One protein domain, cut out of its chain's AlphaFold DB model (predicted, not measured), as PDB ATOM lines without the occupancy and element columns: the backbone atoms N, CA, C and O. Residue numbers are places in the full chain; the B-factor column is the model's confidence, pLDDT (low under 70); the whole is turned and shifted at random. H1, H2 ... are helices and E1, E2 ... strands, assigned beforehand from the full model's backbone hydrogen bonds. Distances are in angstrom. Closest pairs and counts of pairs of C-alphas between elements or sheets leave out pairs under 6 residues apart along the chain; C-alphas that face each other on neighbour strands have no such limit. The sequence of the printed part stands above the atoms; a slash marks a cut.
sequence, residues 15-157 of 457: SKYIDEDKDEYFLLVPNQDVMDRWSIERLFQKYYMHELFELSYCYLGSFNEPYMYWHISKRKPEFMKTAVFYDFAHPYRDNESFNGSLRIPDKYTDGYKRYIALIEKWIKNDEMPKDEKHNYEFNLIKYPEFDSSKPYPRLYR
ATOM      1  N   SER A  15     -53.351 -52.859   9.287       56.12
ATOM      2  CA  SER A  15     -54.403 -53.309  10.208       56.12
ATOM      3  C   SER A  15     -55.418 -52.215  10.544       56.12
ATOM      4  O   SER A  15     -56.610 -52.492  10.631       56.12
ATOM      5  N   LYS A  16     -54.979 -50.957  10.645       64.31
ATOM      6  CA  LYS A  16     -55.862 -49.829  10.961       64.31
ATOM      7  C   LYS A  16     -56.917 -49.595   9.876       64.31
ATOM      8  O   LYS A  16     -58.054 -49.253  10.189       64.31
ATOM      9  N   TYR A  17     -56.567 -49.792   8.606       63.25
ATOM     10  CA  TYR A  17     -57.510 -49.609   7.499       63.25
ATOM     11  C   TYR A  17     -58.538 -50.743   7.429       63.25
ATOM     12  O   TYR A  17     -59.688 -50.508   7.072       63.25
ATOM     13  N   ILE A  18     -58.151 -51.957   7.830       60.50
ATOM     14  CA  ILE A  18     -59.072 -53.099   7.932       60.50
ATOM     15  C   ILE A  18     -60.146 -52.847   9.002       60.50
ATOM     16  O   ILE A  18     -61.293 -53.267   8.808       60.50
ATOM     17  N   ASP A  19     -59.774 -52.159  10.086       69.19
ATOM     18  CA  ASP A  19     -60.643 -51.866  11.231       69.19
ATOM     19  C   ASP A  19     -61.569 -50.657  10.995       69.19
ATOM     20  O   ASP A  19     -62.700 -50.651  11.474       69.19
ATOM     21  N   GLU A  20     -61.127 -49.639  10.241       77.44
ATOM     22  CA  GLU A  20     -61.933 -48.443   9.926       77.44
ATOM     23  C   GLU A  20     -63.052 -48.690   8.885       77.44
ATOM     24  O   GLU A  20     -64.010 -47.920   8.837       77.44
ATOM     25  N   ASP A  21     -62.926 -49.731   8.051       81.06
ATOM     26  CA  ASP A  21     -63.919 -50.245   7.085       81.06
ATOM     27  C   ASP A  21     -64.611 -49.214   6.151       81.06
ATOM     28  O   ASP A  21     -65.790 -49.344   5.810       81.06
ATOM     29  N   LYS A  22     -63.884 -48.198   5.669       87.50
ATOM     30  CA  LYS A  22     -64.396 -47.192   4.710       87.50
ATOM     31  C   LYS A  22     -64.673 -47.800   3.329       87.50
ATOM     32  O   LYS A  22     -64.252 -48.920   3.037       87.50
ATOM     33  N   ASP A  23     -65.375 -47.060   2.469       88.94
ATOM     34  CA  ASP A  23     -65.693 -47.499   1.100       88.94
ATOM     35  C   ASP A  23     -64.476 -47.490   0.165       88.94
ATOM     36  O   ASP A  23     -64.361 -48.340  -0.726       88.94
ATOM     37  N   GLU A  24     -63.553 -46.553   0.382       92.38
ATOM     38  CA  GLU A  24     -62.303 -46.432  -0.362       92.38
ATOM     39  C   GLU A  24     -61.171 -45.848   0.488       92.38
ATOM     40  O   GLU A  24     -61.404 -45.148   1.480       92.38
ATOM     41  N   TYR A  25     -59.939 -46.133   0.067       89.12
ATOM     42  CA  TYR A  25     -58.713 -45.615   0.656       89.12
ATOM     43  C   TYR A  25     -57.720 -45.190  -0.421       89.12
ATOM     44  O   TYR A  25     -57.585 -45.842  -1.456       89.12
ATOM     45  N   PHE A  26     -56.972 -44.135  -0.103       90.06
ATOM     46  CA  PHE A  26     -55.826 -43.653  -0.865       90.06
ATOM     47  C   PHE A  26     -54.602 -43.733   0.042       90.06
ATOM     48  O   PHE A  26     -54.552 -43.063   1.077       90.06
ATOM     49  N   LEU A  27     -53.656 -44.597  -0.303       87.38
ATOM     50  CA  LEU A  27     -52.542 -44.972   0.558       87.38
ATOM     51  C   LEU A  27     -51.214 -44.630  -0.113       87.38
ATOM     52  O   LEU A  27     -51.063 -44.771  -1.325       87.38
ATOM     53  N   LEU A  28     -50.246 -44.222   0.704       85.50
ATOM     54  CA  LEU A  28     -48.835 -44.191   0.342       85.50
ATOM     55  C   LEU A  28     -48.159 -45.361   1.050       85.50
ATOM     56  O   LEU A  28     -48.157 -45.408   2.278       85.50
ATOM     57  N   VAL A  29     -47.633 -46.307   0.278       84.06
ATOM     58  CA  VAL A  29     -47.112 -47.585   0.775       84.06
ATOM     59  C   VAL A  29     -45.635 -47.702   0.393       84.06
ATOM     60  O   VAL A  29     -45.331 -47.603  -0.798       84.06
ATOM     61  N   PRO A  30     -44.705 -47.883   1.347       79.25
ATOM     62  CA  PRO A  30     -43.314 -48.191   1.019       79.25
ATOM     63  C   PRO A  30     -43.210 -49.605   0.425       79.25
ATOM     64  O   PRO A  30     -43.955 -50.509   0.815       79.25
ATOM     65  N   ASN A  31     -42.290 -49.820  -0.513       73.94
ATOM     66  CA  ASN A  31     -42.108 -51.116  -1.175       73.94
ATOM     67  C   ASN A  31     -41.828 -52.266  -0.194       73.94
ATOM     68  O   ASN A  31     -42.335 -53.370  -0.390       73.94
ATOM     69  N   GLN A  32     -41.071 -52.011   0.872       68.69
ATOM     70  CA  GLN A  32     -40.768 -52.955   1.944       68.69
ATOM     71  C   GLN A  32     -42.029 -53.577   2.551       68.69
ATOM     72  O   GLN A  32     -42.024 -54.766   2.869       68.69
ATOM     73  N   ASP A  33     -43.113 -52.817   2.692       68.38
ATOM     74  CA  ASP A  33     -44.330 -53.319   3.331       68.38
ATOM     75  C   ASP A  33     -45.090 -54.313   2.450       68.38
ATOM     76  O   ASP A  33     -45.876 -55.106   2.966       68.38
ATOM     77  N   VAL A  34     -44.809 -54.350   1.141       64.56
ATOM     78  CA  VAL A  34     -45.324 -55.400   0.244       64.56
ATOM     79  C   VAL A  34     -44.832 -56.791   0.659       64.56
ATOM     80  O   VAL A  34     -45.428 -57.805   0.297       64.56
ATOM     81  N   MET A  35     -43.780 -56.854   1.477       57.22
ATOM     82  CA  MET A  35     -43.259 -58.099   2.029       57.22
ATOM     83  C   MET A  35     -44.097 -58.637   3.207       57.22
ATOM     84  O   MET A  35     -43.980 -59.825   3.520       57.22
ATOM     85  N   ASP A  36     -44.974 -57.834   3.831       61.69
ATOM     86  CA  ASP A  36     -45.914 -58.303   4.865       61.69
ATOM     87  C   ASP A  36     -47.174 -58.926   4.237       61.69
ATOM     88  O   ASP A  36     -48.254 -58.326   4.158       61.69
ATOM     89  N   ARG A  37     -47.031 -60.177   3.777       60.81
ATOM     90  CA  ARG A  37     -48.085 -60.917   3.060       60.81
ATOM     91  C   ARG A  37     -49.397 -61.025   3.845       60.81
ATOM     92  O   ARG A  37     -50.469 -60.977   3.248       60.81
ATOM     93  N   TRP A  38     -49.337 -61.141   5.173       54.62
ATOM     94  CA  TRP A  38     -50.518 -61.423   6.000       54.62
ATOM     95  C   TRP A  38     -51.479 -60.236   6.069       54.62
ATOM     96  O   TRP A  38     -52.698 -60.406   5.977       54.62
ATOM     97  N   SER A  39     -50.950 -59.023   6.216       68.06
ATOM     98  CA  SER A  39     -51.773 -57.812   6.263       68.06
ATOM     99  C   SER A  39     -52.381 -57.480   4.896       68.06
ATOM    100  O   SER A  39     -53.521 -57.018   4.814       68.06
ATOM    101  N   ILE A  40     -51.647 -57.772   3.819       76.25
ATOM    102  CA  ILE A  40     -52.053 -57.511   2.435       76.25
ATOM    103  C   ILE A  40     -53.162 -58.458   1.976       76.25
ATOM    104  O   ILE A  40     -54.157 -58.007   1.405       76.25
ATOM    105  N   GLU A  41     -53.048 -59.753   2.274       76.25
ATOM    106  CA  GLU A  41     -54.091 -60.730   1.944       76.25
ATOM    107  C   GLU A  41     -55.436 -60.349   2.576       76.25
ATOM    108  O   GLU A  41     -56.469 -60.362   1.905       76.25
ATOM    109  N   ARG A  42     -55.435 -59.935   3.850       79.31
ATOM    110  CA  ARG A  42     -56.660 -59.500   4.546       79.31
ATOM    111  C   ARG A  42     -57.249 -58.220   3.956       79.31
ATOM    112  O   ARG A  42     -58.469 -58.071   3.937       79.31
ATOM    113  N   LEU A  43     -56.410 -57.307   3.467       84.25
ATOM    114  CA  LEU A  43     -56.860 -56.088   2.798       84.25
ATOM    115  C   LEU A  43     -57.578 -56.418   1.479       84.25
ATOM    116  O   LEU A  43     -58.698 -55.959   1.254       84.25
ATOM    117  N   PHE A  44     -56.986 -57.279   0.645       88.12
ATOM    118  CA  PHE A  44     -57.556 -57.658  -0.655       88.12
ATOM    119  C   PHE A  44     -58.715 -58.662  -0.584       88.12
ATOM    120  O   PHE A  44     -59.415 -58.862  -1.572       88.12
ATOM    121  N   GLN A  45     -58.999 -59.238   0.589       87.81
ATOM    122  CA  GLN A  45     -60.274 -59.929   0.835       87.81
ATOM    123  C   GLN A  45     -61.472 -58.965   0.861       87.81
ATOM    124  O   GLN A  45     -62.598 -59.385   0.594       87.81
ATOM    125  N   LYS A  46     -61.251 -57.688   1.203       89.12
ATOM    126  CA  LYS A  46     -62.307 -56.669   1.329       89.12
ATOM    127  C   LYS A  46     -62.308 -55.645   0.194       89.12
ATOM    128  O   LYS A  46     -63.366 -55.131  -0.162       89.12
ATOM    129  N   TYR A  47     -61.131 -55.320  -0.332       92.38
ATOM    130  CA  TYR A  47     -60.935 -54.219  -1.266       92.38
ATOM    131  C   TYR A  47     -60.330 -54.699  -2.584       92.38
ATOM    132  O   TYR A  47     -59.549 -55.644  -2.624       92.38
ATOM    133  N   TYR A  48     -60.654 -53.995  -3.661       94.44
ATOM    134  CA  TYR A  48     -60.090 -54.180  -4.990       94.44
ATOM    135  C   TYR A  48     -59.170 -53.004  -5.333       94.44
ATOM    136  O   TYR A  48     -59.467 -51.860  -4.985       94.44
ATOM    137  N   MET A  49     -58.062 -53.287  -6.020       94.94
ATOM    138  CA  MET A  49     -57.090 -52.287  -6.477       94.94
ATOM    139  C   MET A  49     -57.594 -51.557  -7.726       94.94
ATOM    140  O   MET A  49     -57.859 -52.192  -8.744       94.94
ATOM    141  N   HIS A  50     -57.691 -50.232  -7.665       95.19
ATOM    142  CA  HIS A  50     -58.043 -49.378  -8.806       95.19
ATOM    143  C   HIS A  50     -56.804 -48.752  -9.430       95.19
ATOM    144  O   HIS A  50     -56.656 -48.767 -10.651       95.19
ATOM    145  N   GLU A  51     -55.901 -48.235  -8.600       95.88
ATOM    146  CA  GLU A  51     -54.751 -47.459  -9.059       95.88
ATOM    147  C   GLU A  51     -53.500 -47.850  -8.277       95.88
ATOM    148  O   GLU A  51     -53.508 -47.869  -7.048       95.88
ATOM    149  N   LEU A  52     -52.431 -48.164  -9.008       94.56
ATOM    150  CA  LEU A  52     -51.161 -48.637  -8.471       94.56
ATOM    151  C   LEU A  52     -50.004 -47.914  -9.168       94.56
ATOM    152  O   LEU A  52     -49.533 -48.344 -10.228       94.56
ATOM    153  N   PHE A  53     -49.545 -46.811  -8.582       94.38
ATOM    154  CA  PHE A  53     -48.517 -45.954  -9.181       94.38
ATOM    155  C   PHE A  53     -47.227 -45.970  -8.374       94.38
ATOM    156  O   PHE A  53     -47.242 -45.806  -7.159       94.38
ATOM    157  N   GLU A  54     -46.094 -46.125  -9.048       91.25
ATOM    158  CA  GLU A  54     -44.786 -45.943  -8.430       91.25
ATOM    159  C   GLU A  54     -44.491 -44.452  -8.266       91.25
ATOM    160  O   GLU A  54     -44.603 -43.694  -9.227       91.25
ATOM    161  N   LEU A  55     -44.080 -44.034  -7.072       89.25
ATOM    162  CA  LEU A  55     -43.699 -42.654  -6.760       89.25
ATOM    163  C   LEU A  55     -42.181 -42.477  -6.612       89.25
ATOM    164  O   LEU A  55     -41.719 -41.380  -6.310       89.25
ATOM    165  N   SER A  56     -41.393 -43.528  -6.872       85.50
ATOM    166  CA  SER A  56     -39.933 -43.523  -6.701       85.50
ATOM    167  C   SER A  56     -39.542 -43.133  -5.261       85.50
ATOM    168  O   SER A  56     -40.345 -43.236  -4.329       85.50
ATOM    169  N   TYR A  57     -38.296 -42.722  -5.056       82.81
ATOM    170  CA  TYR A  57     -37.764 -42.247  -3.777       82.81
ATOM    171  C   TYR A  57     -38.214 -40.801  -3.531       82.81
ATOM    172  O   TYR A  57     -37.439 -39.855  -3.646       82.81
ATOM    173  N   CYS A  58     -39.506 -40.584  -3.287       86.00
ATOM    174  CA  CYS A  58     -40.058 -39.232  -3.182       86.00
ATOM    175  C   CYS A  58     -39.744 -38.520  -1.854       86.00
ATOM    176  O   CYS A  58     -40.027 -37.329  -1.729       86.00
ATOM    177  N   TYR A  59     -39.150 -39.213  -0.876       85.62
ATOM    178  CA  TYR A  59     -38.808 -38.675   0.441       85.62
ATOM    179  C   TYR A  59     -37.309 -38.773   0.737       85.62
ATOM    180  O   TYR A  59     -36.674 -39.791   0.465       85.62
ATOM    181  N   LEU A  60     -36.782 -37.743   1.405       82.06
ATOM    182  CA  LEU A  60     -35.464 -37.771   2.039       82.06
ATOM    183  C   LEU A  60     -35.533 -38.505   3.381       82.06
ATOM    184  O   LEU A  60     -36.540 -38.411   4.091       82.06
ATOM    185  N   GLY A  61     -34.439 -39.168   3.760       76.81
ATOM    186  CA  GLY A  61     -34.358 -39.952   4.992       76.81
ATOM    187  C   GLY A  61     -35.135 -41.265   4.915       76.81
ATOM    188  O   GLY A  61     -35.505 -41.806   5.955       76.81
ATOM    189  N   SER A  62     -35.408 -41.747   3.697       73.88
ATOM    190  CA  SER A  62     -36.103 -43.009   3.440       73.88
ATOM    191  C   SER A  62     -35.139 -44.183   3.234       73.88
ATOM    192  O   SER A  62     -35.595 -45.311   3.134       73.88
ATOM    193  N   PHE A  63     -33.822 -43.932   3.218       73.50
ATOM    194  CA  PHE A  63     -32.775 -44.899   2.862       73.50
ATOM    195  C   PHE A  63     -32.904 -45.402   1.419       73.50
ATOM    196  O   PHE A  63     -32.648 -46.571   1.132       73.50
ATOM    197  N   ASN A  64     -33.282 -44.501   0.507       71.31
ATOM    198  CA  ASN A  64     -33.698 -44.839  -0.851       71.31
ATOM    199  C   ASN A  64     -34.798 -45.911  -0.835       71.31
ATOM    200  O   ASN A  64     -34.703 -46.898  -1.556       71.31
ATOM    201  N   GLU A  65     -35.839 -45.748  -0.021       76.69
ATOM    202  CA  GLU A  65     -37.006 -46.632  -0.068       76.69
ATOM    203  C   GLU A  65     -38.027 -46.072  -1.072       76.69
ATOM    204  O   GLU A  65     -38.485 -44.935  -0.899       76.69
ATOM    205  N   PRO A  66     -38.377 -46.798  -2.153       80.62
ATOM    206  CA  PRO A  66     -39.401 -46.337  -3.078       80.62
ATOM    207  C   PRO A  66     -40.788 -46.412  -2.441       80.62
ATOM    208  O   PRO A  66     -41.107 -47.352  -1.712       80.62
ATOM    209  N   TYR A  67     -41.640 -45.451  -2.788       85.75
ATOM    210  CA  TYR A  67     -43.042 -45.435  -2.379       85.75
ATOM    211  C   TYR A  67     -43.967 -45.735  -3.553       85.75
ATOM    212  O   TYR A  67     -43.651 -45.487  -4.720       85.75
ATOM    213  N   MET A  68     -45.154 -46.221  -3.222       89.50
ATOM    214  CA  MET A  68     -46.251 -46.453  -4.144       89.50
ATOM    215  C   MET A  68     -47.502 -45.731  -3.669       89.50
ATOM    216  O   MET A  68     -47.768 -45.633  -2.474       89.50
ATOM    217  N   TYR A  69     -48.297 -45.276  -4.622       92.31
ATOM    218  CA  TYR A  69     -49.658 -44.831  -4.399       92.31
ATOM    219  C   TYR A  69     -50.625 -45.972  -4.693       92.31
ATOM    220  O   TYR A  69     -50.583 -46.541  -5.788       92.31
ATOM    221  N   TRP A  70     -51.486 -46.287  -3.727       92.62
ATOM    222  CA  TRP A  70     -52.562 -47.264  -3.875       92.62
ATOM    223  C   TRP A  70     -53.918 -46.579  -3.729       92.62
ATOM    224  O   TRP A  70     -54.189 -45.946  -2.708       92.62
ATOM    225  N   HIS A  71     -54.804 -46.780  -4.700       93.81
ATOM    226  CA  HIS A  71     -56.239 -46.544  -4.545       93.81
ATOM    227  C   HIS A  71     -56.951 -47.888  -4.472       93.81
ATOM    228  O   HIS A  71     -56.930 -48.667  -5.427       93.81
ATOM    229  N   ILE A  72     -57.586 -48.163  -3.335       93.12
ATOM    230  CA  ILE A  72     -58.341 -49.396  -3.107       93.12
ATOM    231  C   ILE A  72     -59.785 -49.070  -2.724       93.12
ATOM    232  O   ILE A  72     -60.044 -48.122  -1.987       93.12
ATOM    233  N   SER A  73     -60.743 -49.864  -3.202       94.31
ATOM    234  CA  SER A  73     -62.172 -49.667  -2.916       94.31
ATOM    235  C   SER A  73     -62.929 -50.990  -2.863       94.31
ATOM    236  O   SER A  73     -62.539 -51.965  -3.500       94.31
ATOM    237  N   LYS A  74     -64.050 -51.032  -2.133       94.31
ATOM    238  CA  LYS A  74     -64.966 -52.189  -2.111       94.31
ATOM    239  C   LYS A  74     -65.572 -52.487  -3.492       94.31
ATOM    240  O   LYS A  74     -66.015 -53.607  -3.749       94.31
ATOM    241  N   ARG A  75     -65.598 -51.509  -4.407       94.44
ATOM    242  CA  ARG A  75     -66.080 -51.700  -5.783       94.44
ATOM    243  C   ARG A  75     -65.010 -52.378  -6.636       94.44
ATOM    244  O   ARG A  75     -63.901 -51.872  -6.734       94.44
ATOM    245  N   LYS A  76     -65.365 -53.460  -7.330       94.62
ATOM    246  CA  LYS A  76     -64.475 -54.113  -8.299       94.62
ATOM    247  C   LYS A  76     -64.350 -53.273  -9.581       94.62
ATOM    248  O   LYS A  76     -65.388 -52.979 -10.184       94.62
ATOM    249  N   PRO A  77     -63.136 -52.892 -10.014       94.69
ATOM    250  CA  PRO A  77     -62.948 -52.229 -11.295       94.69
ATOM    251  C   PRO A  77     -62.912 -53.231 -12.454       94.69
ATOM    252  O   PRO A  77     -62.632 -54.417 -12.273       94.69
ATOM    253  N   GLU A  78     -63.182 -52.741 -13.662       94.75
ATOM    254  CA  GLU A  78     -62.932 -53.498 -14.895       94.75
ATOM    255  C   GLU A  78     -61.433 -53.513 -15.225       94.75
ATOM    256  O   GLU A  78     -60.867 -54.557 -15.563       94.75
ATOM    257  N   PHE A  79     -60.781 -52.364 -15.034       94.94
ATOM    258  CA  PHE A  79     -59.365 -52.153 -15.285       94.94
ATOM    259  C   PHE A  79     -58.671 -51.507 -14.087       94.94
ATOM    260  O   PHE A  79     -59.233 -50.632 -13.434       94.94
ATOM    261  N   MET A  80     -57.426 -51.903 -13.847       95.12
ATOM    262  CA  MET A  80     -56.513 -51.262 -12.913       95.12
ATOM    263  C   MET A  80     -55.558 -50.342 -13.680       95.12
ATOM    264  O   MET A  80     -54.969 -50.748 -14.689       95.12
ATOM    265  N   LYS A  81     -55.375 -49.117 -13.187       96.38
ATOM    266  CA  LYS A  81     -54.373 -48.172 -13.691       96.38
ATOM    267  C   LYS A  81     -53.038 -48.444 -13.018       96.38
ATOM    268  O   LYS A  81     -52.972 -48.570 -11.796       96.38
ATOM    269  N   THR A  82     -51.959 -48.481 -13.790       95.06
ATOM    270  CA  THR A  82     -50.611 -48.564 -13.234       95.06
ATOM    271  C   THR A  82     -49.636 -47.641 -13.945       95.06
ATOM    272  O   THR A  82     -49.817 -47.293 -15.113       95.06
ATOM    273  N   ALA A  83     -48.610 -47.216 -13.218       94.06
ATOM    274  CA  ALA A  83     -47.597 -46.308 -13.713       94.06
ATOM    275  C   ALA A  83     -46.263 -46.577 -13.023       94.06
ATOM    276  O   ALA A  83     -46.213 -46.885 -11.828       94.06
ATOM    277  N   VAL A  84     -45.192 -46.452 -13.793       91.00
ATOM    278  CA  VAL A  84     -43.816 -46.646 -13.347       91.00
ATOM    279  C   VAL A  84     -43.004 -45.416 -13.715       91.00
ATOM    280  O   VAL A  84     -43.101 -44.922 -14.838       91.00
ATOM    281  N   PHE A  85     -42.147 -44.982 -12.792       90.00
ATOM    282  CA  PHE A  85     -41.164 -43.928 -13.009       90.00
ATOM    283  C   PHE A  85     -39.746 -44.519 -13.003       90.00
ATOM    284  O   PHE A  85     -39.396 -45.316 -12.132       90.00
ATOM    285  N   TYR A  86     -38.938 -44.160 -13.998       85.44
ATOM    286  CA  TYR A  86     -37.605 -44.729 -14.222       85.44
ATOM    287  C   TYR A  86     -36.458 -43.822 -13.764       85.44
ATOM    288  O   TYR A  86     -35.345 -44.314 -13.594       85.44
ATOM    289  N   ASP A  87     -36.726 -42.534 -13.564       84.44
ATOM    290  CA  ASP A  87     -35.723 -41.533 -13.196       84.44
ATOM    291  C   ASP A  87     -35.750 -41.237 -11.678       84.44
ATOM    292  O   ASP A  87     -36.528 -41.808 -10.902       84.44
ATOM    293  N   PHE A  88     -34.889 -40.332 -11.229       83.38
ATOM    294  CA  PHE A  88     -34.835 -39.872  -9.849       83.38
ATOM    295  C   PHE A  88     -35.918 -38.825  -9.574       83.38
ATOM    296  O   PHE A  88     -36.070 -37.840 -10.306       83.38
ATOM    297  N   ALA A  89     -36.663 -39.008  -8.480       88.06
ATOM    298  CA  ALA A  89     -37.680 -38.044  -8.061       88.06
ATOM    299  C   ALA A  89     -37.058 -36.676  -7.720       88.06
ATOM    300  O   ALA A  89     -37.603 -35.620  -8.050       88.06
ATOM    301  N   HIS A  90     -35.880 -36.687  -7.097       88.06
ATOM    302  CA  HIS A  90     -35.155 -35.501  -6.651       88.06
ATOM    303  C   HIS A  90     -33.645 -35.629  -6.922       88.06
ATOM    304  O   HIS A  90     -33.130 -36.741  -7.001       88.06
ATOM    305  N   PRO A  91     -32.901 -34.511  -7.029       85.81
ATOM    306  CA  PRO A  91     -31.463 -34.538  -7.322       85.81
ATOM    307  C   PRO A  91     -30.589 -34.895  -6.110       85.81
ATOM    308  O   PRO A  91     -29.374 -35.038  -6.245       85.81
ATOM    309  N   TYR A  92     -31.172 -34.956  -4.913       83.56
ATOM    310  CA  TYR A  92     -30.429 -35.225  -3.690       83.56
ATOM    311  C   TYR A  92     -30.028 -36.690  -3.594       83.56
ATOM    312  O   TYR A  92     -30.795 -37.581  -3.953       83.56
ATOM    313  N   ARG A  93     -28.832 -36.922  -3.058       72.19
ATOM    314  CA  ARG A  93     -28.393 -38.247  -2.642       72.19
ATOM    315  C   ARG A  93     -28.959 -38.510  -1.248       72.19
ATOM    316  O   ARG A  93     -28.734 -37.690  -0.358       72.19
ATOM    317  N   ASP A  94     -29.684 -39.609  -1.063       67.38
ATOM    318  CA  ASP A  94     -30.220 -39.987   0.249       67.38
ATOM    319  C   ASP A  94     -29.099 -40.606   1.099       67.38
ATOM    320  O   ASP A  94     -28.964 -41.821   1.227       67.38
ATOM    321  N   ASN A  95     -28.206 -39.747   1.592       55.47
ATOM    322  CA  ASN A  95     -27.096 -40.130   2.452       55.47
ATOM    323  C   ASN A  95     -27.419 -39.741   3.896       55.47
ATOM    324  O   ASN A  95     -27.454 -38.559   4.219       55.47
ATOM    325  N   GLU A  96     -27.565 -40.763   4.736       51.09
ATOM    326  CA  GLU A  96     -27.507 -40.734   6.202       51.09
ATOM    327  C   GLU A  96     -28.564 -39.898   6.954       51.09
ATOM    328  O   GLU A  96     -28.680 -38.679   6.865       51.09
ATOM    329  N   SER A  97     -29.309 -40.630   7.788       48.84
ATOM    330  CA  SER A  97     -30.040 -40.210   8.986       48.84
ATOM    331  C   SER A  97     -29.968 -38.723   9.370       48.84
ATOM    332  O   SER A  97     -29.130 -38.308  10.169       48.84
ATOM    333  N   PHE A  98     -30.986 -37.955   8.988       45.84
ATOM    334  CA  PHE A  98     -31.478 -36.895   9.867       45.84
ATOM    335  C   PHE A  98     -32.548 -37.500  10.790       45.84
ATOM    336  O   PHE A  98     -33.744 -37.422  10.522       45.84
ATOM    337  N   ASN A  99     -32.104 -38.148  11.873       52.12
ATOM    338  CA  ASN A  99     -32.936 -38.632  12.990       52.12
ATOM    339  C   ASN A  99     -34.105 -39.582  12.637       52.12
ATOM    340  O   ASN A  99     -35.071 -39.655  13.392       52.12
ATOM    341  N   GLY A 100     -34.046 -40.300  11.510       57.97
ATOM    342  CA  GLY A 100     -35.086 -41.267  11.124       57.97
ATOM    343  C   GLY A 100     -36.446 -40.648  10.765       57.97
ATOM    344  O   GLY A 100     -37.440 -41.364  10.702       57.97
ATOM    345  N   SER A 101     -36.518 -39.329  10.545       69.81
ATOM    346  CA  SER A 101     -37.749 -38.655  10.115       69.81
ATOM    347  C   SER A 101     -37.788 -38.515   8.592       69.81
ATOM    348  O   SER A 101     -36.886 -37.884   8.032       69.81
ATOM    349  N   LEU A 102     -38.850 -39.008   7.949       78.50
ATOM    350  CA  LEU A 102     -39.129 -38.745   6.533       78.50
ATOM    351  C   LEU A 102     -39.326 -37.242   6.295       78.50
ATOM    352  O   LEU A 102     -40.011 -36.567   7.070       78.50
ATOM    353  N   ARG A 103     -38.744 -36.709   5.217       81.25
ATOM    354  CA  ARG A 103     -38.897 -35.298   4.824       81.25
ATOM    355  C   ARG A 103     -39.214 -35.163   3.346       81.25
ATOM    356  O   ARG A 103     -38.694 -35.898   2.515       81.25
ATOM    357  N   ILE A 104     -40.038 -34.170   3.026       86.25
ATOM    358  CA  ILE A 104     -40.336 -33.790   1.646       86.25
ATOM    359  C   ILE A 104     -39.140 -32.986   1.101       86.25
ATOM    360  O   ILE A 104     -38.776 -31.983   1.723       86.25
ATOM    361  N   PRO A 105     -38.529 -33.392  -0.028       86.12
ATOM    362  CA  PRO A 105     -37.551 -32.578  -0.738       86.12
ATOM    363  C   PRO A 105     -38.118 -31.195  -1.078       86.12
ATOM    364  O   PRO A 105     -39.239 -31.068  -1.569       86.12
ATOM    365  N   ASP A 106     -37.318 -30.150  -0.899       87.62
ATOM    366  CA  ASP A 106     -37.642 -28.792  -1.360       87.62
ATOM    367  C   ASP A 106     -37.595 -28.665  -2.896       87.62
ATOM    368  O   ASP A 106     -38.202 -27.763  -3.478       87.62
ATOM    369  N   LYS A 107     -36.906 -29.593  -3.570       90.75
ATOM    370  CA  LYS A 107     -36.785 -29.650  -5.025       90.75
ATOM    371  C   LYS A 107     -36.996 -31.064  -5.564       90.75
ATOM    372  O   LYS A 107     -36.259 -31.987  -5.235       90.75
ATOM    373  N   TYR A 108     -37.930 -31.173  -6.506       92.69
ATOM    374  CA  TYR A 108     -38.113 -32.336  -7.377       92.69
ATOM    375  C   TYR A 108     -37.601 -32.060  -8.792       92.69
ATOM    376  O   TYR A 108     -37.586 -30.902  -9.233       92.69
ATOM    377  N   THR A 109     -37.215 -33.120  -9.502       92.25
ATOM    378  CA  THR A 109     -36.841 -33.059 -10.921       92.25
ATOM    379  C   THR A 109     -38.051 -32.684 -11.782       92.25
ATOM    380  O   THR A 109     -39.205 -32.946 -11.429       92.25
ATOM    381  N   ASP A 110     -37.809 -32.050 -12.930       92.25
ATOM    382  CA  ASP A 110     -38.898 -31.653 -13.831       92.25
ATOM    383  C   ASP A 110     -39.595 -32.872 -14.453       92.25
ATOM    384  O   ASP A 110     -40.808 -32.842 -14.667       92.25
ATOM    385  N   GLY A 111     -38.847 -33.961 -14.676       91.75
ATOM    386  CA  GLY A 111     -39.390 -35.251 -15.102       91.75
ATOM    387  C   GLY A 111     -40.381 -35.818 -14.086       91.75
ATOM    388  O   GLY A 111     -41.497 -36.177 -14.456       91.75
ATOM    389  N   TYR A 112     -40.028 -35.803 -12.797       93.62
ATOM    390  CA  TYR A 112     -40.913 -36.280 -11.735       93.62
ATOM    391  C   TYR A 112     -42.162 -35.410 -11.574       93.62
ATOM    392  O   TYR A 112     -43.278 -35.923 -11.533       93.62
ATOM    393  N   LYS A 113     -42.016 -34.076 -11.563       93.75
ATOM    394  CA  LYS A 113     -43.172 -33.159 -11.494       93.75
ATOM    395  C   LYS A 113     -44.141 -33.375 -12.655       93.75
ATOM    396  O   LYS A 113     -45.353 -33.372 -12.455       93.75
ATOM    397  N   ARG A 114     -43.609 -33.567 -13.867       94.31
ATOM    398  CA  ARG A 114     -44.409 -33.882 -15.055       94.31
ATOM    399  C   ARG A 114     -45.141 -35.209 -14.889       94.31
ATOM    400  O   ARG A 114     -46.338 -35.255 -15.146       94.31
ATOM    401  N   TYR A 115     -44.444 -36.250 -14.443       95.50
ATOM    402  CA  TYR A 115     -45.027 -37.565 -14.186       95.50
ATOM    403  C   TYR A 115     -46.200 -37.496 -13.195       95.50
ATOM    404  O   TYR A 115     -47.288 -37.975 -13.510       95.50
ATOM    405  N   ILE A 116     -46.033 -36.803 -12.062       95.06
ATOM    406  CA  ILE A 116     -47.110 -36.605 -11.078       95.06
ATOM    407  C   ILE A 116     -48.294 -35.835 -11.680       95.06
ATOM    408  O   ILE A 116     -49.436 -36.257 -11.523       95.06
ATOM    409  N   ALA A 117     -48.046 -34.762 -12.434       94.38
ATOM    410  CA  ALA A 117     -49.119 -34.005 -13.085       94.38
ATOM    411  C   ALA A 117     -49.908 -34.848 -14.111       94.38
ATOM    412  O   ALA A 117     -51.117 -34.672 -14.271       94.38
ATOM    413  N   LEU A 118     -49.236 -35.771 -14.809       95.81
ATOM    414  CA  LEU A 118     -49.881 -36.714 -15.725       95.81
ATOM    415  C   LEU A 118     -50.726 -37.748 -14.971       95.81
ATOM    416  O   LEU A 118     -51.846 -38.012 -15.405       95.81
ATOM    417  N   ILE A 119     -50.240 -38.271 -13.838       94.88
ATOM    418  CA  ILE A 119     -51.024 -39.140 -12.945       94.88
ATOM    419  C   ILE A 119     -52.283 -38.417 -12.474       94.88
ATOM    420  O   ILE A 119     -53.382 -38.919 -12.679       94.88
ATOM    421  N   GLU A 120     -52.156 -37.215 -11.908       93.44
ATOM    422  CA  GLU A 120     -53.302 -36.449 -11.400       93.44
ATOM    423  C   GLU A 120     -54.343 -36.185 -12.499       93.44
ATOM    424  O   GLU A 120     -55.552 -36.297 -12.271       93.44
ATOM    425  N   LYS A 121     -53.887 -35.883 -13.723       94.00
ATOM    426  CA  LYS A 121     -54.775 -35.728 -14.880       94.00
ATOM    427  C   LYS A 121     -55.462 -37.046 -15.248       94.00
ATOM    428  O   LYS A 121     -56.651 -37.024 -15.566       94.00
ATOM    429  N   TRP A 122     -54.750 -38.170 -15.206       95.44
ATOM    430  CA  TRP A 122     -55.303 -39.484 -15.531       95.44
ATOM    431  C   TRP A 122     -56.335 -39.960 -14.505       95.44
ATOM    432  O   TRP A 122     -57.381 -40.490 -14.883       95.44
ATOM    433  N   ILE A 123     -56.089 -39.716 -13.217       92.00
ATOM    434  CA  ILE A 123     -57.061 -39.976 -12.147       92.00
ATOM    435  C   ILE A 123     -58.340 -39.171 -12.413       92.00
ATOM    436  O   ILE A 123     -59.442 -39.709 -12.376       92.00
ATOM    437  N   LYS A 124     -58.203 -37.879 -12.740       91.88
ATOM    438  CA  LYS A 124     -59.342 -36.963 -12.885       91.88
ATOM    439  C   LYS A 124     -60.162 -37.168 -14.162       91.88
ATOM    440  O   LYS A 124     -61.383 -37.044 -14.125       91.88
ATOM    441  N   ASN A 125     -59.490 -37.382 -15.288       92.00
ATOM    442  CA  ASN A 125     -60.118 -37.341 -16.612       92.00
ATOM    443  C   ASN A 125     -60.272 -38.725 -17.249       92.00
ATOM    444  O   ASN A 125     -60.861 -38.820 -18.319       92.00
ATOM    445  N   ASP A 126     -59.705 -39.766 -16.637       90.06
ATOM    446  CA  ASP A 126     -59.673 -41.136 -17.162       90.06
ATOM    447  C   ASP A 126     -58.981 -41.293 -18.535       90.06
ATOM    448  O   ASP A 126     -59.081 -42.317 -19.203       90.06
ATOM    449  N   GLU A 127     -58.199 -40.290 -18.944       90.75
ATOM    450  CA  GLU A 127     -57.400 -40.310 -20.170       90.75
ATOM    451  C   GLU A 127     -55.977 -40.796 -19.874       90.75
ATOM    452  O   GLU A 127     -55.206 -40.089 -19.220       90.75
ATOM    453  N   MET A 128     -55.618 -41.984 -20.377       91.88
ATOM    454  CA  MET A 128     -54.271 -42.535 -20.195       91.88
ATOM    455  C   MET A 128     -53.217 -41.633 -20.862       91.88
ATOM    456  O   MET A 128     -53.322 -41.355 -22.064       91.88
ATOM    457  N   PRO A 129     -52.189 -41.177 -20.124       92.62
ATOM    458  CA  PRO A 129     -51.113 -40.389 -20.698       92.62
ATOM    459  C   PRO A 129     -50.303 -41.184 -21.727       92.62
ATOM    460  O   PRO A 129     -50.301 -42.414 -21.743       92.62
ATOM    461  N   LYS A 130     -49.567 -40.466 -22.580       90.50
ATOM    462  CA  LYS A 130     -48.565 -41.093 -23.446       90.50
ATOM    463  C   LYS A 130     -47.315 -41.429 -22.638       90.50
ATOM    464  O   LYS A 130     -46.911 -40.646 -21.781       90.50
ATOM    465  N   ASP A 131     -46.693 -42.552 -22.976       88.19
ATOM    466  CA  ASP A 131     -45.395 -42.936 -22.429       88.19
ATOM    467  C   ASP A 131     -44.300 -41.953 -22.872       88.19
ATOM    468  O   ASP A 131     -44.367 -41.364 -23.957       88.19
ATOM    469  N   GLU A 132     -43.251 -41.830 -22.060       85.94
ATOM    470  CA  GLU A 132     -42.023 -41.135 -22.434       85.94
ATOM    471  C   GLU A 132     -40.841 -42.076 -22.205       85.94
ATOM    472  O   GLU A 132     -40.537 -42.470 -21.075       85.94
ATOM    473  N   LYS A 133     -40.188 -42.465 -23.308       78.69
ATOM    474  CA  LYS A 133     -39.106 -43.452 -23.304       78.69
ATOM    475  C   LYS A 133     -38.040 -43.063 -22.274       78.69
ATOM    476  O   LYS A 133     -37.549 -41.941 -22.302       78.69
ATOM    477  N   HIS A 134     -37.664 -44.017 -21.422       76.25
ATOM    478  CA  HIS A 134     -36.689 -43.866 -20.332       76.25
ATOM    479  C   HIS A 134     -37.116 -42.996 -19.135       76.25
ATOM    480  O   HIS A 134     -36.383 -42.987 -18.154       76.25
ATOM    481  N   ASN A 135     -38.291 -42.355 -19.152       82.88
ATOM    482  CA  ASN A 135     -38.760 -41.529 -18.032       82.88
ATOM    483  C   ASN A 135     -39.884 -42.209 -17.254       82.88
ATOM    484  O   ASN A 135     -39.779 -42.401 -16.044       82.88
ATOM    485  N   TYR A 136     -40.962 -42.586 -17.939       90.00
ATOM    486  CA  TYR A 136     -42.129 -43.206 -17.318       90.00
ATOM    487  C   TYR A 136     -42.956 -44.009 -18.313       90.00
ATOM    488  O   TYR A 136     -42.911 -43.794 -19.526       90.00
ATOM    489  N   GLU A 137     -43.745 -44.925 -17.768       92.44
ATOM    490  CA  GLU A 137     -44.629 -45.814 -18.511       92.44
ATOM    491  C   GLU A 137     -45.974 -45.911 -17.795       92.44
ATOM    492  O   GLU A 137     -46.013 -46.102 -16.578       92.44
ATOM    493  N   PHE A 138     -47.060 -45.784 -18.554       94.00
ATOM    494  CA  PHE A 138     -48.433 -45.903 -18.069       94.00
ATOM    495  C   PHE A 138     -49.091 -47.121 -18.702       94.00
ATOM    496  O   PHE A 138     -48.989 -47.322 -19.914       94.00
ATOM    497  N   ASN A 139     -49.785 -47.930 -17.905       94.25
ATOM    498  CA  ASN A 139     -50.441 -49.134 -18.398       94.25
ATOM    499  C   ASN A 139     -51.831 -49.332 -17.788       94.25
ATOM    500  O   ASN A 139     -52.079 -48.995 -16.630       94.25
ATOM    501  N   LEU A 140     -52.732 -49.911 -18.577       93.75
ATOM    502  CA  LEU A 140     -54.089 -50.246 -18.168       93.75
ATOM    503  C   LEU A 140     -54.249 -51.765 -18.232       93.75
ATOM    504  O   LEU A 140     -54.068 -52.364 -19.288       93.75
ATOM    505  N   ILE A 141     -54.589 -52.385 -17.107       92.75
ATOM    506  CA  ILE A 141     -54.593 -53.845 -16.972       92.75
ATOM    507  C   ILE A 141     -55.989 -54.318 -16.636       92.75
ATOM    508  O   ILE A 141     -56.632 -53.756 -15.754       92.75
ATOM    509  N   LYS A 142     -56.465 -55.371 -17.302       92.81
ATOM    510  CA  LYS A 142     -57.749 -55.973 -16.932       92.81
ATOM    511  C   LYS A 142     -57.646 -56.508 -15.511       92.81
ATOM    512  O   LYS A 142     -56.711 -57.231 -15.183       92.81
ATOM    513  N   TYR A 143     -58.626 -56.205 -14.669       92.25
ATOM    514  CA  TYR A 143     -58.550 -56.561 -13.254       92.25
ATOM    515  C   TYR A 143     -58.301 -58.064 -12.971       92.25
ATOM    516  O   TYR A 143     -57.554 -58.365 -12.046       92.25
ATOM    517  N   PRO A 144     -58.822 -59.034 -13.756       90.50
ATOM    518  CA  PRO A 144     -58.480 -60.453 -13.585       90.50
ATOM    519  C   PRO A 144     -56.991 -60.806 -13.759       90.50
ATOM    520  O   PRO A 144     -56.592 -61.923 -13.445       90.50
ATOM    521  N   GLU A 145     -56.183 -59.903 -14.316       88.00
ATOM    522  CA  GLU A 145     -54.731 -60.052 -14.490       88.00
ATOM    523  C   GLU A 145     -53.919 -59.473 -13.334       88.00
ATOM    524  O   GLU A 145     -52.702 -59.660 -13.290       88.00
ATOM    525  N   PHE A 146     -54.574 -58.787 -12.400       89.19
ATOM    526  CA  PHE A 146     -53.950 -58.322 -11.176       89.19
ATOM    527  C   PHE A 146     -53.794 -59.481 -10.180       89.19
ATOM    528  O   PHE A 146     -54.766 -60.140  -9.814       89.19
ATOM    529  N   ASP A 147     -52.564 -59.699  -9.724       84.06
ATOM    530  CA  ASP A 147     -52.211 -60.628  -8.654       84.06
ATOM    531  C   ASP A 147     -52.076 -59.848  -7.338       84.06
ATOM    532  O   ASP A 147     -51.126 -59.090  -7.127       84.06
ATOM    533  N   SER A 148     -53.037 -60.048  -6.432       83.94
ATOM    534  CA  SER A 148     -53.082 -59.374  -5.131       83.94
ATOM    535  C   SER A 148     -51.941 -59.767  -4.193       83.94
ATOM    536  O   SER A 148     -51.668 -59.036  -3.245       83.94
ATOM    537  N   SER A 149     -51.260 -60.894  -4.442       76.81
ATOM    538  CA  SER A 149     -50.044 -61.272  -3.705       76.81
ATOM    539  C   SER A 149     -48.811 -60.485  -4.164       76.81
ATOM    540  O   SER A 149     -47.767 -60.509  -3.511       76.81
ATOM    541  N   LYS A 150     -48.934 -59.770  -5.289       79.38
ATOM    542  CA  LYS A 150     -47.875 -59.021  -5.963       79.38
ATOM    543  C   LYS A 150     -48.336 -57.598  -6.320       79.38
ATOM    544  O   LYS A 150     -48.344 -57.226  -7.497       79.38
ATOM    545  N   PRO A 151     -48.716 -56.764  -5.334       83.81
ATOM    546  CA  PRO A 151     -49.223 -55.415  -5.574       83.81
ATOM    547  C   PRO A 151     -48.084 -54.407  -5.825       83.81
ATOM    548  O   PRO A 151     -47.959 -53.414  -5.116       83.81
ATOM    549  N   TYR A 152     -47.237 -54.656  -6.832       81.81
ATOM    550  CA  TYR A 152     -46.121 -53.774  -7.191       81.81
ATOM    551  C   TYR A 152     -46.190 -53.321  -8.669       81.81
ATOM    552  O   TYR A 152     -46.268 -54.165  -9.566       81.81
ATOM    553  N   PRO A 153     -46.123 -52.004  -8.973       86.38
ATOM    554  CA  PRO A 153     -46.339 -51.457 -10.321       86.38
ATOM    555  C   PRO A 153     -45.402 -52.035 -11.389       86.38
ATOM    556  O   PRO A 153     -45.775 -52.211 -12.545       86.38
ATOM    557  N   ARG A 154     -44.161 -52.367 -11.014       85.00
ATOM    558  CA  ARG A 154     -43.150 -52.844 -11.968       85.00
ATOM    559  C   ARG A 154     -43.464 -54.219 -12.566       85.00
ATOM    560  O   ARG A 154     -43.014 -54.469 -13.681       85.00
ATOM    561  N   LEU A 155     -44.262 -55.069 -11.905       81.88
ATOM    562  CA  LEU A 155     -44.767 -56.323 -12.501       81.88
ATOM    563  C   LEU A 155     -45.555 -56.036 -13.774       81.88
ATOM    564  O   LEU A 155     -45.500 -56.771 -14.751       81.88
ATOM    565  N   TYR A 156     -46.284 -54.932 -13.725       87.38
ATOM    566  CA  TYR A 156     -47.422 -54.599 -14.553       87.38
ATOM    567  C   TYR A 156     -47.055 -53.661 -15.718       87.38
ATOM    568  O   TYR A 156     -47.911 -53.033 -16.339       87.38
ATOM    569  N   ARG A 157     -45.764 -53.573 -16.048       86.56
ATOM    570  CA  ARG A 157     -45.256 -52.878 -17.240       86.56
ATOM    571  C   ARG A 157     -45.674 -53.611 -18.513       86.56
ATOM    572  O   ARG A 157     -45.703 -54.838 -18.518       86.56
TER     573      ARG A 157
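Overview. This is residues 15 to 157 of the 457 residues of an uncharacterized protein of Lachnospiraceae bacterium (UniProt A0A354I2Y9). A single twisted sheet of five strands makes the core, with the long helix H4 laid over one face, along E4. The stretch after E5 folds back over the opposite face and ends there in the very short helix H5, while the short helices H1, H2 and H3 lie toward the E1 edge. The 143 printed residues hold five named helices and five named strands, in the order H1 E1 H2 H3 E2 E3 E4 H4 E5 H5, and the class is mixed, helices and strands. The sheet runs E1, E3, E2, E4, E5 and is mixed, with E2 and E4 parallel and the other neighbours antiparallel. The whole is compact, with a radius of gyration of the C-alphas of 15.5 A and spans of 39 by 37 by 23 A.

Arrangement. H1, residues 15 to 20, is not on the sheet. It only just touches H3, residues 37 to 44, with 3 pairs of C-alphas within 8 A, the closest being those of Ile 18 and Leu 43 at 6.3 A; they run the same way at a shallow tilt of 22 degrees. E1, residues 24 to 30, is an edge strand and the antiparallel neighbour of E3, residues 67 to 73, at 161 degrees; N 27 and O 70 are within hydrogen-bond range at 2.8 A. H2, residues 31 to 35, only grazes the sheet with its residues 31 to 33; its closest C-alpha pair with E3 is Asn 31 and Tyr 67, 5.9 A. H2 and H3 are close but not clearly touching, and H3 is not on the sheet. E2, residues 48 to 56, bends by 51 degrees at residue 51 and forms a hairpin with E3, antiparallel at 166 degrees, with N 53 and O 69 at 3.0 A. E1, H2, H3 and E2 make a split strand-helix-strand unit, two strands running the same way with E3 between them in the sheet, and its crossover is right-handed. E4, residues 79 to 85, is parallel to E2 at 7 degrees, with N 52 and O 81 at 2.9 A. H4, residues 110 to 125, is on the sheet at a height of 9.9 A and lies over E4, along the strands at 2 degrees to E4 on the local plane; the closest C-alphas of H4 and E4 are Tyr 115 and Phe 85, 7.5 A. E5, residues 136 to 142, is the other edge strand, antiparallel to E4 at 162 degrees, with N 82 and O 139 at 2.9 A. H5, residues 153 to 156, is on the opposite face from H4 at a height of 7.4 A, only just over E4, with 3 of its C-alphas falling on that strand; the C-alphas of Thr 82 and Pro 153, the closest of E4 and H5, are 5.9 A apart. In H1, H3 and H4 every O i to N i+4 pair is within hydrogen-bond range; H2 has 0 of 1, but 2 of 2 O i to N i+3 pairs, and H5 is too short for an O i to N i+4 pair.

Along the chain. H1 begins at C-alpha 15, (-54.403, -53.309, 10.208). From first to last C-alpha E1 measures 19.1 A, E2 22.9 A, E3 19.6 A, E4 20.1 A and E5 20.2 A. H4 measures 22.1 A from C-alpha 110 at (-38.898, -31.653, -13.831) to C-alpha 125. H5 ends at C-alpha 156, (-47.422, -54.599, -14.553).

Size, cuts and confidence. The two C-alphas farthest apart are those of Glu 78 and Asn 99, 43.6 A. The printed part has no cut. The link from E4 to H4, residues 86 to 109, is long, and its C-alphas lie 13 to 25 A from the mean of the C-alphas. Mean pLDDT of the printed part is 84.0; residues 15 to 19, 32 to 39 and 94 to 101 are under 70.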